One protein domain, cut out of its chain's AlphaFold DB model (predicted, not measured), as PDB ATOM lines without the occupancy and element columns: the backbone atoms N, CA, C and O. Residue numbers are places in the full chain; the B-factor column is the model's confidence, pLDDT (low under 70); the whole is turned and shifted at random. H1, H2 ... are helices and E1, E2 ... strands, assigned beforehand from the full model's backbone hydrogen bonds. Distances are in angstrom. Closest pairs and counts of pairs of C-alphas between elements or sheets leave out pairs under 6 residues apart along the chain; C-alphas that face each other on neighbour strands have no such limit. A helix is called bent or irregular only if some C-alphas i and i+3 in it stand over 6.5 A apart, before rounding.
ATOM      1  N   TYR A   4     169.668 155.817 182.786       87.44
ATOM      2  CA  TYR A   4     170.126 154.441 182.546       87.44
ATOM      3  C   TYR A   4     170.785 154.259 181.174       87.44
ATOM      4  O   TYR A   4     171.753 153.521 181.059       87.44
ATOM      5  N   ILE A   5     170.333 154.993 180.155       84.81
ATOM      6  CA  ILE A   5     170.983 155.014 178.837       84.81
ATOM      7  C   ILE A   5     172.381 155.636 178.904       84.81
ATOM      8  O   ILE A   5     173.314 155.102 178.315       84.81
ATOM      9  N   ILE A   6     172.556 156.721 179.661       85.06
ATOM     10  CA  ILE A   6     173.869 157.360 179.834       85.06
ATOM     11  C   ILE A   6     174.805 156.425 180.606       85.06
ATOM     12  O   ILE A   6     175.965 156.277 180.232       85.06
ATOM     13  N   LEU A   7     174.284 155.740 181.627       86.56
ATOM     14  CA  LEU A   7     175.027 154.746 182.396       86.56
ATOM     15  C   LEU A   7     175.449 153.550 181.526       86.56
ATOM     16  O   LEU A   7     176.591 153.111 181.610       86.56
ATOM     17  N   LEU A   8     174.573 153.073 180.636       84.25
ATOM     18  CA  LEU A   8     174.880 151.995 179.695       84.25
ATOM     19  C   LEU A   8     176.002 152.391 178.720       84.25
ATOM     20  O   LEU A   8     176.945 151.627 178.525       84.25
ATOM     21  N   PHE A   9     175.942 153.600 178.150       81.88
ATOM     22  CA  PHE A   9     177.011 154.116 177.286       81.88
ATOM     23  C   PHE A   9     178.327 154.330 178.045       81.88
ATOM     24  O   PHE A   9     179.399 154.101 177.481       81.88
ATOM     25  N   LEU A  10     178.262 154.719 179.320       81.31
ATOM     26  CA  LEU A  10     179.442 154.870 180.167       81.31
ATOM     27  C   LEU A  10     180.119 153.516 180.418       81.31
ATOM     28  O   LEU A  10     181.321 153.395 180.197       81.31
ATOM     29  N   VAL A  11     179.354 152.481 180.780       81.00
ATOM     30  CA  VAL A  11     179.872 151.114 180.976       81.00
ATOM     31  C   VAL A  11     180.448 150.543 179.681       81.00
ATOM     32  O   VAL A  11     181.520 149.943 179.695       81.00
ATOM     33  N   PHE A  12     179.806 150.792 178.538       75.75
ATOM     34  CA  PHE A  12     180.329 150.348 177.246       75.75
ATOM     35  C   PHE A  12     181.627 151.073 176.852       75.75
ATOM     36  O   PHE A  12     182.508 150.479 176.245       75.75
ATOM     37  N   SER A  13     181.811 152.339 177.245       71.31
ATOM     38  CA  SER A  13     183.066 153.067 176.984       71.31
ATOM     39  C   SER A  13     184.276 152.522 177.759       71.31
ATOM     40  O   SER A  13     185.417 152.762 177.362       71.31
ATOM     41  N   LEU A  14     184.035 151.760 178.833       65.75
ATOM     42  CA  LEU A  14     185.066 151.097 179.632       65.75
ATOM     43  C   LEU A  14     185.523 149.760 179.030       65.75
ATOM     44  O   LEU A  14     186.509 149.204 179.519       65.75
ATOM     45  N   THR A  15     184.864 149.229 177.987       65.31
ATOM     46  CA  THR A  15     185.329 147.997 177.331       65.31
ATOM     47  C   THR A  15     186.655 148.287 176.633       65.31
ATOM     48  O   THR A  15     186.725 148.922 175.581       65.31
ATOM     49  N   SER A  16     187.713 147.886 177.329       60.84
ATOM     50  CA  SER A  16     189.104 148.236 177.113       60.84
ATOM     51  C   SER A  16     189.555 147.995 175.673       60.84
ATOM     52  O   SER A  16     189.380 146.908 175.128       60.84
ATOM     53  N   PHE A  17     190.216 148.993 175.085       66.69
ATOM     54  CA  PHE A  17     190.930 148.867 173.815       66.69
ATOM     55  C   PHE A  17     192.085 147.867 173.972       66.69
ATOM     56  O   PHE A  17     193.186 148.233 174.384       66.69
ATOM     57  N   ALA A  18     191.823 146.592 173.695       73.62
ATOM     58  CA  ALA A  18     192.831 145.545 173.614       73.62
ATOM     59  C   ALA A  18     193.277 145.404 172.163       73.62
ATOM     60  O   ALA A  18     192.447 145.265 171.263       73.62
ATOM     61  N   GLN A  19     194.584 145.451 171.925       77.50
ATOM     62  CA  GLN A  19     195.109 145.270 170.584       77.50
ATOM     63  C   GLN A  19     195.495 143.812 170.375       77.50
ATOM     64  O   GLN A  19     196.441 143.324 170.986       77.50
ATOM     65  N   GLN A  20     194.763 143.120 169.507       80.19
ATOM     66  CA  GLN A  20     195.081 141.744 169.141       80.19
ATOM     67  C   GLN A  20     196.269 141.717 168.171       80.19
ATOM     68  O   GLN A  20     196.286 142.430 167.165       80.19
ATOM     69  N   VAL A  21     197.265 140.894 168.486       79.94
ATOM     70  CA  VAL A  21     198.454 140.642 167.673       79.94
ATOM     71  C   VAL A  21     198.559 139.141 167.453       79.94
ATOM     72  O   VAL A  21     198.673 138.371 168.404       79.94
ATOM     73  N   GLN A  22     198.519 138.715 166.194       81.19
ATOM     74  CA  GLN A  22     198.723 137.317 165.835       81.19
ATOM     75  C   GLN A  22     200.215 137.067 165.602       81.19
ATOM     76  O   GLN A  22     200.825 137.708 164.746       81.19
ATOM     77  N   LYS A  23     200.805 136.138 166.357       75.81
ATOM     78  CA  LYS A  23     202.217 135.757 166.232       75.81
ATOM     79  C   LYS A  23     202.380 134.272 166.535       75.81
ATOM     80  O   LYS A  23     201.814 133.777 167.505       75.81
ATOM     81  N   ASP A  24     203.127 133.560 165.694       73.62
ATOM     82  CA  ASP A  24     203.400 132.120 165.839       73.62
ATOM     83  C   ASP A  24     202.121 131.267 165.980       73.62
ATOM     84  O   ASP A  24     202.041 130.356 166.800       73.62
ATOM     85  N   GLY A  25     201.070 131.619 165.228       79.81
ATOM     86  CA  GLY A  25     199.769 130.936 165.276       79.81
ATOM     87  C   GLY A  25     198.928 131.216 166.528       79.81
ATOM     88  O   GLY A  25     197.795 130.751 166.605       79.81
ATOM     89  N   LYS A  26     199.432 132.006 167.484       83.19
ATOM     90  CA  LYS A  26     198.720 132.408 168.705       83.19
ATOM     91  C   LYS A  26     198.225 133.849 168.603       83.19
ATOM     92  O   LYS A  26     198.864 134.699 167.981       83.19
ATOM     93  N   ILE A  27     197.072 134.120 169.213       84.88
ATOM     94  CA  ILE A  27     196.480 135.458 169.290       84.88
ATOM     95  C   ILE A  27     196.789 136.019 170.672       84.88
ATOM     96  O   ILE A  27     196.266 135.539 171.673       84.88
ATOM     97  N   TYR A  28     197.643 137.032 170.712       84.25
ATOM     98  CA  TYR A  28     197.987 137.745 171.930       84.25
ATOM     99  C   TYR A  28     197.180 139.039 172.020       84.25
ATOM    100  O   TYR A  28     197.089 139.794 171.054       84.25
ATOM    101  N   GLU A  29     196.617 139.327 173.186       83.94
ATOM    102  CA  GLU A  29     195.987 140.605 173.497       83.94
ATOM    103  C   GLU A  29     196.986 141.522 174.199       83.94
ATOM    104  O   GLU A  29     197.416 141.253 175.317       83.94
ATOM    105  N   VAL A  30     197.332 142.641 173.570       83.38
ATOM    106  CA  VAL A  30     198.224 143.644 174.154       83.38
ATOM    107  C   VAL A  30     197.397 144.768 174.779       83.38
ATOM    108  O   VAL A  30     196.647 145.462 174.085       83.38
ATOM    109  N   LYS A  31     197.539 144.969 176.096       82.38
ATOM    110  CA  LYS A  31     196.894 146.048 176.869       82.38
ATOM    111  C   LYS A  31     197.957 146.781 177.686       82.38
ATOM    112  O   LYS A  31     198.495 146.204 178.620       82.38
ATOM    113  N   LYS A  32     198.235 148.053 177.368       73.69
ATOM    114  CA  LYS A  32     199.177 148.913 178.125       73.69
ATOM    115  C   LYS A  32     200.487 148.188 178.507       73.69
ATOM    116  O   LYS A  32     200.850 148.183 179.673       73.69
ATOM    117  N   GLU A  33     201.139 147.544 177.535       76.62
ATOM    118  CA  GLU A  33     202.410 146.793 177.689       76.62
ATOM    119  C   GLU A  33     202.319 145.395 178.318       76.62
ATOM    120  O   GLU A  33     203.298 144.651 178.295       76.62
ATOM    121  N   LYS A  34     201.139 144.988 178.789       83.12
ATOM    122  CA  LYS A  34     200.873 143.604 179.182       83.12
ATOM    123  C   LYS A  34     200.415 142.777 177.992       83.12
ATOM    124  O   LYS A  34     199.637 143.255 177.160       83.12
ATOM    125  N   ILE A  35     200.892 141.542 177.933       84.88
ATOM    126  CA  ILE A  35     200.561 140.551 176.918       84.88
ATOM    127  C   ILE A  35     199.692 139.489 177.576       84.88
ATOM    128  O   ILE A  35     200.135 138.781 178.477       84.88
ATOM    129  N   PHE A  36     198.468 139.361 177.087       85.69
ATOM    130  CA  PHE A  36     197.533 138.344 177.527       85.69
ATOM    131  C   PHE A  36     197.377 137.271 176.452       85.69
ATOM    132  O   PHE A  36     197.285 137.581 175.265       85.69
ATOM    133  N   LEU A  37     197.316 136.009 176.861       86.56
ATOM    134  CA  LEU A  37     196.972 134.879 176.002       86.56
ATOM    135  C   LEU A  37     195.750 134.202 176.617       86.56
ATOM    136  O   LEU A  37     195.792 133.805 177.773       86.56
ATOM    137  N   ASN A  38     194.644 134.113 175.874       82.56
ATOM    138  CA  ASN A  38     193.374 133.560 176.377       82.56
ATOM    139  C   ASN A  38     192.871 134.201 177.692       82.56
ATOM    140  O   ASN A  38     192.194 133.553 178.483       82.56
ATOM    141  N   GLY A  39     193.198 135.475 177.931       79.12
ATOM    142  CA  GLY A  39     192.821 136.197 179.151       79.12
ATOM    143  C   GLY A  39     193.808 136.067 180.316       79.12
ATOM    144  O   GLY A  39     193.655 136.791 181.297       79.12
ATOM    145  N   GLU A  40     194.840 135.231 180.198       82.81
ATOM    146  CA  GLU A  40     195.890 135.073 181.207       82.81
ATOM    147  C   GLU A  40     197.081 135.990 180.913       82.81
ATOM    148  O   GLU A  40     197.490 136.125 179.757       82.81
ATOM    149  N   ASP A  41     197.620 136.647 181.944       86.00
ATOM    150  CA  ASP A  41     198.794 137.517 181.820       86.00
ATOM    151  C   ASP A  41     200.049 136.656 181.638       86.00
ATOM    152  O   ASP A  41     200.574 136.078 182.586       86.00
ATOM    153  N   VAL A  42     200.535 136.572 180.401       85.69
ATOM    154  CA  VAL A  42     201.740 135.809 180.046       85.69
ATOM    155  C   VAL A  42     202.962 136.714 179.900       85.69
ATOM    156  O   VAL A  42     203.984 136.285 179.377       85.69
ATOM    157  N   THR A  43     202.882 137.972 180.345       82.56
ATOM    158  CA  THR A  43     203.930 138.984 180.129       82.56
ATOM    159  C   THR A  43     205.289 138.572 180.693       82.56
ATOM    160  O   THR A  43     206.314 138.908 180.101       82.56
ATOM    161  N   GLU A  44     205.298 137.874 181.828       81.25
ATOM    162  CA  GLU A  44     206.517 137.402 182.498       81.25
ATOM    163  C   GLU A  44     206.916 135.989 182.061       81.25
ATOM    164  O   GLU A  44     208.097 135.662 182.018       81.25
ATOM    165  N   ALA A  45     205.936 135.168 181.672       80.25
ATOM    166  CA  ALA A  45     206.166 133.819 181.158       80.25
ATOM    167  C   ALA A  45     206.719 133.814 179.720       80.25
ATOM    168  O   ALA A  45     207.238 132.803 179.241       80.25
ATOM    169  N   LEU A  46     206.585 134.928 178.998       78.94
ATOM    170  CA  LEU A  46     207.043 135.063 177.625       78.94
ATOM    171  C   LEU A  46     208.519 135.479 177.581       78.94
ATOM    172  O   LEU A  46     208.923 136.438 178.231       78.94
ATOM    173  N   ASN A  47     209.313 134.799 176.745       82.62
ATOM    174  CA  ASN A  47     210.707 135.182 176.506       82.62
ATOM    175  C   ASN A  47     210.799 136.651 176.046       82.62
ATOM    176  O   ASN A  47     209.960 137.113 175.266       82.62
ATOM    177  N   VAL A  48     211.840 137.355 176.490       80.75
ATOM    178  CA  VAL A  48     212.068 138.787 176.240       80.75
ATOM    179  C   VAL A  48     212.005 139.108 174.745       80.75
ATOM    180  O   VAL A  48     211.287 140.025 174.349       80.75
ATOM    181  N   GLU A  49     212.629 138.282 173.901       78.88
ATOM    182  CA  GLU A  49     212.595 138.439 172.439       78.88
ATOM    183  C   GLU A  49     211.172 138.357 171.866       78.88
ATOM    184  O   GLU A  49     210.769 139.143 171.007       78.88
ATOM    185  N   LYS A  50     210.361 137.411 172.359       79.44
ATOM    186  CA  LYS A  50     208.972 137.242 171.909       79.44
ATOM    187  C   LYS A  50     208.097 138.395 172.386       79.44
ATOM    188  O   LYS A  50     207.261 138.868 171.617       79.44
ATOM    189  N   LYS A  51     208.311 138.867 173.615       81.25
ATOM    190  CA  LYS A  51     207.623 140.026 174.193       81.25
ATOM    191  C   LYS A  51     207.886 141.282 173.376       81.25
ATOM    192  O   LYS A  51     206.938 141.919 172.918       81.25
ATOM    193  N   GLU A  52     209.152 141.593 173.123       83.88
ATOM    194  CA  GLU A  52     209.544 142.745 172.315       83.88
ATOM    195  C   GLU A  52     208.946 142.662 170.909       83.88
ATOM    196  O   GLU A  52     208.363 143.620 170.400       83.88
ATOM    197  N   ALA A  53     208.980 141.478 170.307       83.19
ATOM    198  CA  ALA A  53     208.475 141.300 168.963       83.19
ATOM    199  C   ALA A  53     206.932 141.330 168.873       83.19
ATOM    200  O   ALA A  53     206.408 141.598 167.791       83.19
ATOM    201  N   VAL A  54     206.189 141.054 169.952       83.31
ATOM    202  CA  VAL A  54     204.725 141.263 170.032       83.31
ATOM    203  C   VAL A  54     204.407 142.745 170.251       83.31
ATOM    204  O   VAL A  54     203.549 143.299 169.561       83.31
ATOM    205  N   LEU A  55     205.133 143.415 171.148       82.62
ATOM    206  CA  LEU A  55     204.954 144.843 171.433       82.62
ATOM    207  C   LEU A  55     205.305 145.719 170.222       82.62
ATOM    208  O   LEU A  55     204.555 146.636 169.891       82.62
ATOM    209  N   SER A  56     206.381 145.400 169.504       83.69
ATOM    210  CA  SER A  56     206.787 146.102 168.279       83.69
ATOM    211  C   SER A  56     205.745 145.967 167.160       83.69
ATOM    212  O   SER A  56     205.397 146.942 166.483       83.69
ATOM    213  N   GLN A  57     205.146 144.781 167.008       82.75
ATOM    214  CA  GLN A  57     204.041 144.578 166.066       82.75
ATOM    215  C   GLN A  57     202.792 145.365 166.481       82.75
ATOM    216  O   GLN A  57     202.174 146.018 165.634       82.75
ATOM    217  N   ALA A  58     202.450 145.371 167.773       82.56
ATOM    218  CA  ALA A  58     201.363 146.191 168.301       82.56
ATOM    219  C   ALA A  58     201.599 147.684 168.008       82.56
ATOM    220  O   ALA A  58     200.718 148.358 167.460       82.56
ATOM    221  N   ALA A  59     202.807 148.188 168.280       82.38
ATOM    222  CA  ALA A  59     203.204 149.565 168.006       82.38
ATOM    223  C   ALA A  59     203.050 149.904 166.517       82.38
ATOM    224  O   ALA A  59     202.350 150.860 166.179       82.38
ATOM    225  N   THR A  60     203.581 149.059 165.629       82.88
ATOM    226  CA  THR A  60     203.492 149.231 164.170       82.88
ATOM    227  C   THR A  60     202.043 149.277 163.679       82.88
ATOM    228  O   THR A  60     201.673 150.126 162.864       82.88
ATOM    229  N   ILE A  61     201.187 148.373 164.161       81.69
ATOM    230  CA  ILE A  61     199.763 148.358 163.799       81.69
ATOM    231  C   ILE A  61     199.071 149.627 164.321       81.69
ATOM    232  O   ILE A  61     198.311 150.256 163.580       81.69
ATOM    233  N   SER A  62     199.375 150.056 165.551       79.38
ATOM    234  CA  SER A  62     198.812 151.279 166.137       79.38
ATOM    235  C   SER A  62     199.215 152.524 165.338       79.38
ATOM    236  O   SER A  62     198.395 153.411 165.085       79.38
ATOM    237  N   GLU A  63     200.462 152.572 164.870       80.50
ATOM    238  CA  GLU A  63     200.993 153.674 164.083       80.50
ATOM    239  C   GLU A  63     200.355 153.703 162.693       80.50
ATOM    240  O   GLU A  63     199.854 154.745 162.266       80.50
ATOM    241  N   LYS A  64     200.252 152.548 162.022       77.50
ATOM    242  CA  LYS A  64     199.538 152.415 160.743       77.50
ATOM    243  C   LYS A  64     198.077 152.851 160.858       77.50
ATOM    244  O   LYS A  64     197.575 153.527 159.958       77.50
ATOM    245  N   LEU A  65     197.389 152.510 161.950       77.62
ATOM    246  CA  LEU A  65     196.017 152.962 162.206       77.62
ATOM    247  C   LEU A  65     195.948 154.485 162.386       77.62
ATOM    248  O   LEU A  65     195.151 155.139 161.708       77.62
ATOM    249  N   LYS A  66     196.838 155.070 163.200       76.75
ATOM    250  CA  LYS A  66     196.940 156.530 163.383       76.75
ATOM    251  C   LYS A  66     197.254 157.251 162.068       76.75
ATOM    252  O   LYS A  66     196.660 158.291 161.777       76.75
ATOM    253  N   MET A  67     198.154 156.712 161.247       71.12
ATOM    254  CA  MET A  67     198.476 157.269 159.930       71.12
ATOM    255  C   MET A  67     197.278 157.196 158.983       71.12
ATOM    256  O   MET A  67     196.935 158.211 158.377       71.12
ATOM    257  N   LYS A  68     196.587 156.050 158.894       69.25
ATOM    258  CA  LYS A  68     195.355 155.904 158.096       69.25
ATOM    259  C   LYS A  68     194.275 156.889 158.537       69.25
ATOM    260  O   LYS A  68     193.594 157.476 157.696       69.25
ATOM    261  N   GLU A  69     194.128 157.119 159.837       69.50
ATOM    262  CA  GLU A  69     193.174 158.093 160.362       69.50
ATOM    263  C   GLU A  69     193.555 159.532 159.977       69.50
ATOM    264  O   GLU A  69     192.717 160.290 159.477       69.50
ATOM    265  N   LYS A  70     194.837 159.902 160.113       66.75
ATOM    266  CA  LYS A  70     195.364 161.206 159.673       66.75
ATOM    267  C   LYS A  70     195.195 161.407 158.162       66.75
ATOM    268  O   LYS A  70     194.774 162.484 157.731       66.75
ATOM    269  N   LEU A  71     195.451 160.372 157.363       64.19
ATOM    270  CA  LEU A  71     195.269 160.363 155.908       64.19
ATOM    271  C   LEU A  71     193.798 160.470 155.494       64.19
ATOM    272  O   LEU A  71     193.524 161.095 154.482       64.19
ATOM    273  N   LYS A  72     192.840 159.949 156.272       60.72
ATOM    274  CA  LYS A  72     191.397 160.156 156.025       60.72
ATOM    275  C   LYS A  72     190.904 161.537 156.471       60.72
ATOM    276  O   LYS A  72     189.971 162.082 155.875       60.72
ATOM    277  N   LYS A  73     191.508 162.128 157.508       60.28
ATOM    278  CA  LYS A  73     191.134 163.460 158.017       60.28
ATOM    279  C   LYS A  73     191.662 164.608 157.145       60.28
ATOM    280  O   LYS A  73     190.923 165.568 156.928       60.28
ATOM    281  N   LYS A  74     192.877 164.500 156.591       58.25
ATOM    282  CA  LYS A  74     193.488 165.511 155.696       58.25
ATOM    283  C   LYS A  74     192.661 165.872 154.437       58.25
ATOM    284  O   LYS A  74     192.477 167.062 154.186       58.25
ATOM    285  N   PRO A  75     192.108 164.929 153.652       60.81
ATOM    286  CA  PRO A  75     191.296 165.266 152.484       60.81
ATOM    287  C   PRO A  75     189.957 165.890 152.894       60.81
ATOM    288  O   PRO A  75     189.531 166.876 152.296       60.81
ATOM    289  N   LYS A  76     189.332 165.403 153.979       59.97
ATOM    290  CA  LYS A  76     188.078 165.970 154.505       59.97
ATOM    291  C   LYS A  76     188.253 167.395 155.037       59.97
ATOM    292  O   LYS A  76     187.348 168.215 154.875       59.97
ATOM    293  N   SER A  77     189.384 167.714 155.674       60.31
ATOM    294  CA  SER A  77     189.656 169.081 156.135       60.31
ATOM    295  C   SER A  77     189.908 170.019 154.954       60.31
ATOM    296  O   SER A  77     189.293 171.083 154.894       60.31
ATOM    297  N   MET A  78     190.699 169.604 153.961       60.38
ATOM    298  CA  MET A  78     190.949 170.408 152.760       60.38
ATOM    299  C   MET A  78     189.685 170.661 151.928       60.38
ATOM    300  O   MET A  78     189.473 171.780 151.452       60.38
ATOM    301  N   GLU A  79     188.797 169.673 151.796       68.31
ATOM    302  CA  GLU A  79     187.526 169.844 151.086       68.31
ATOM    303  C   GLU A  79     186.592 170.829 151.808       68.31
ATOM    304  O   GLU A  79     186.006 171.719 151.180       68.31
ATOM    305  N   LYS A  80     186.495 170.735 153.144       70.06
ATOM    306  CA  LYS A  80     185.729 171.688 153.966       70.06
ATOM    307  C   LYS A  80     186.274 173.110 153.819       70.06
ATOM    308  O   LYS A  80     185.488 174.044 153.640       70.06
ATOM    309  N   THR A  81     187.596 173.281 153.832       70.25
ATOM    310  CA  THR A  81     188.244 174.590 153.666       70.25
ATOM    311  C   THR A  81     188.004 175.163 152.269       70.25
ATOM    312  O   THR A  81     187.589 176.317 152.146       70.25
ATOM    313  N   ARG A  82     188.121 174.353 151.204       73.56
ATOM    314  CA  ARG A  82     187.780 174.770 149.827       73.56
ATOM    315  C   ARG A  82     186.311 175.177 149.682       73.56
ATOM    316  O   ARG A  82     186.020 176.196 149.050       73.56
ATOM    317  N   LYS A  83     185.377 174.426 150.280       80.62
ATOM    318  CA  LYS A  83     183.940 174.763 150.280       80.62
ATOM    319  C   LYS A  83     183.671 176.096 150.990       80.62
ATOM    320  O   LYS A  83     182.928 176.920 150.450       80.62
ATOM    321  N   LYS A  84     184.301 176.353 152.144       80.88
ATOM    322  CA  LYS A  84     184.201 177.643 152.856       80.88
ATOM    323  C   LYS A  84     184.751 178.802 152.016       80.88
ATOM    324  O   LYS A  84     184.054 179.804 151.849       80.88
ATOM    325  N   LEU A  85     185.926 178.638 151.402       73.12
ATOM    326  CA  LEU A  85     186.546 179.666 150.557       73.12
ATOM    327  C   LEU A  85     185.685 180.005 149.324       73.12
ATOM    328  O   LEU A  85     185.496 181.175 148.994       73.12
ATOM    329  N   LYS A  86     185.090 178.992 148.667       83.69
ATOM    330  CA  LYS A  86     184.143 179.194 147.552       83.69
ATOM    331  C   LYS A  86     182.889 179.963 147.983       83.69
ATOM    332  O   LYS A  86     182.436 180.837 147.244       83.69
ATOM    333  N   ARG A  87     182.321 179.658 149.158       85.06
ATOM    334  CA  ARG A  87     181.146 180.374 149.695       85.06
ATOM    335  C   ARG A  87     181.464 181.840 149.994       85.06
ATOM    336  O   ARG A  87     180.685 182.705 149.601       85.06
ATOM    337  N   LEU A  88     182.616 182.116 150.607       82.31
ATOM    338  CA  LEU A  88     183.091 183.477 150.874       82.31
ATOM    339  C   LEU A  88     183.283 184.277 149.580       82.31
ATOM    340  O   LEU A  88     182.701 185.349 149.442       82.31
ATOM    341  N   LYS A  89     183.978 183.718 148.580       80.19
ATOM    342  CA  LYS A  89     184.154 184.370 147.269       80.19
ATOM    343  C   LYS A  89     182.824 184.652 146.557       80.19
ATOM    344  O   LYS A  89     182.663 185.720 145.970       80.19
ATOM    345  N   LYS A  90     181.851 183.730 146.619       85.06
ATOM    346  CA  LYS A  90     180.500 183.958 146.066       85.06
ATOM    347  C   LYS A  90     179.763 185.095 146.783       85.06
ATOM    348  O   LYS A  90     179.127 185.899 146.108       85.06
ATOM    349  N   ARG A  91     179.843 185.174 148.116       84.62
ATOM    350  CA  ARG A  91     179.231 186.266 148.897       84.62
ATOM    351  C   ARG A  91     179.857 187.620 148.555       84.62
ATOM    352  O   ARG A  91     179.122 188.549 148.254       84.62
ATOM    353  N   LEU A  92     181.186 187.688 148.479       77.25
ATOM    354  CA  LEU A  92     181.926 188.896 148.097       77.25
ATOM    355  C   LEU A  92     181.579 189.377 146.679       77.25
ATOM    356  O   LEU A  92     181.324 190.560 146.483       77.25
ATOM    357  N   LYS A  93     181.479 188.465 145.697       81.56
ATOM    358  CA  LYS A  93     181.029 188.814 144.335       81.56
ATOM    359  C   LYS A  93     179.588 189.323 144.291       81.56
ATOM    360  O   LYS A  93     179.304 190.230 143.524       81.56
ATOM    361  N   ARG A  94     178.674 188.738 145.072       80.88
ATOM    362  CA  ARG A  94     177.285 189.223 145.157       80.88
ATOM    363  C   ARG A  94     177.211 190.606 145.796       80.88
ATOM    364  O   ARG A  94     176.443 191.425 145.324       80.88
ATOM    365  N   HIS A  95     178.019 190.858 146.823       75.81
ATOM    366  CA  HIS A  95     178.080 192.158 147.486       75.81
ATOM    367  C   HIS A  95     178.664 193.240 146.565       75.81
ATOM    368  O   HIS A  95     178.103 194.319 146.469       75.81
ATOM    369  N   LYS A  96     179.726 192.920 145.811       67.00
ATOM    370  CA  LYS A  96     180.325 193.818 144.805       67.00
ATOM    371  C   LYS A  96     179.471 194.068 143.555       67.00
ATOM    372  O   LYS A  96     179.809 194.951 142.795       67.00
ATOM    373  N   ARG A  97     178.451 193.245 143.290       70.75
ATOM    374  CA  ARG A  97     177.495 193.445 142.182       70.75
ATOM    375  C   ARG A  97     176.238 194.213 142.607       70.75
ATOM    376  O   ARG A  97     175.391 194.471 141.766       70.75
ATOM    377  N   LYS A  98     176.059 194.413 143.915       66.94
ATOM    378  CA  LYS A  98     174.926 195.135 144.509       66.94
ATOM    379  C   LYS A  98     175.300 196.557 144.953       66.94
ATOM    380  O   LYS A  98     174.391 197.326 145.233       66.94
TER     381      LYS A  98
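This is residues 4 to 98 of the 99 residues of an uncharacterized protein of Winogradskyella sp. PG-2 (UniProt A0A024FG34). One very long helix, H2, makes the long axis of this model, and a small sheet of three strands packs on it near its first end, over H2 residues 50 to 62. Beyond that contact residues 63 to 98 stick out as a long arm, and residues 4 to 15, with the short helix H1, stick out as a second, shorter arm. The printed part has 95 residues with two named helices and three named strands, in the order H1, E1, E2, E3, H2; the class is mixed, helices and strands. The sheet runs E1, E2, E3, all antiparallel. The whole is extended, with a radius of gyration of the C-alphas of 23.5 A, and its flat outline spans 78 by 40 by 19 A.

Begin at C-alpha 4, at (170.126, 154.441, 182.546), where H1 starts; it covers residues 4 to 13 and is 14.2 A long. After a tight link of 5 residues, find E1 at residues 19 to 23, 12.6 A long, with C-alpha 19 at (195.109, 145.270, 170.584). E2 follows at residues 26 to 31, 16.0 A long, and E3 at residues 34 to 37, 10.1 A long. Last comes H2, residues 48 to 96, which runs 70.9 A to C-alpha 96 at (180.325, 193.818, 144.805).

Start with the sheet, a meander, each strand the antiparallel neighbour of the one before. E1 and E2 form a hairpin at 149 degrees; look at N 21 and O 28, 2.8 A apart and within hydrogen-bond range. E2 and E3 form a hairpin at 148 degrees, with N 29 and O 36 within hydrogen-bond range at 2.8 A. E1 and E3 are the edge strands. Residues 36 to 37 of E3 also pair, antiparallel, with residues 40 to 41, a stretch too short to be named. H2 is on one face of the sheet, which gives two layers, helix and sheet. It lies over E1 and only just over E2, where 3 of its C-alphas fall, and it runs slantwise to the strands, at 43 degrees to E1 on the local plane. The closest C-alphas of E1 and H2 are those of Val 21 and Ala 58, 6.3 A apart. H1 is not on the sheet, and it is apart from E2, E3 and H2. In H1 every O i to N i+4 pair is within hydrogen-bond range; in H2, 42 of 45 are.

The two C-alphas farthest apart, those of Ala 45 and Lys 98, are 78.0 A from each other. The printed part has no cut, and no link is long. H2 is neither bent nor irregular, but only just: C-alphas 72 and 75 are 6.2 A apart. Look for low confidence at residues 14 to 17, 68 to 79, 96 and 98, where pLDDT is under 70; the mean of the printed part is 77.4.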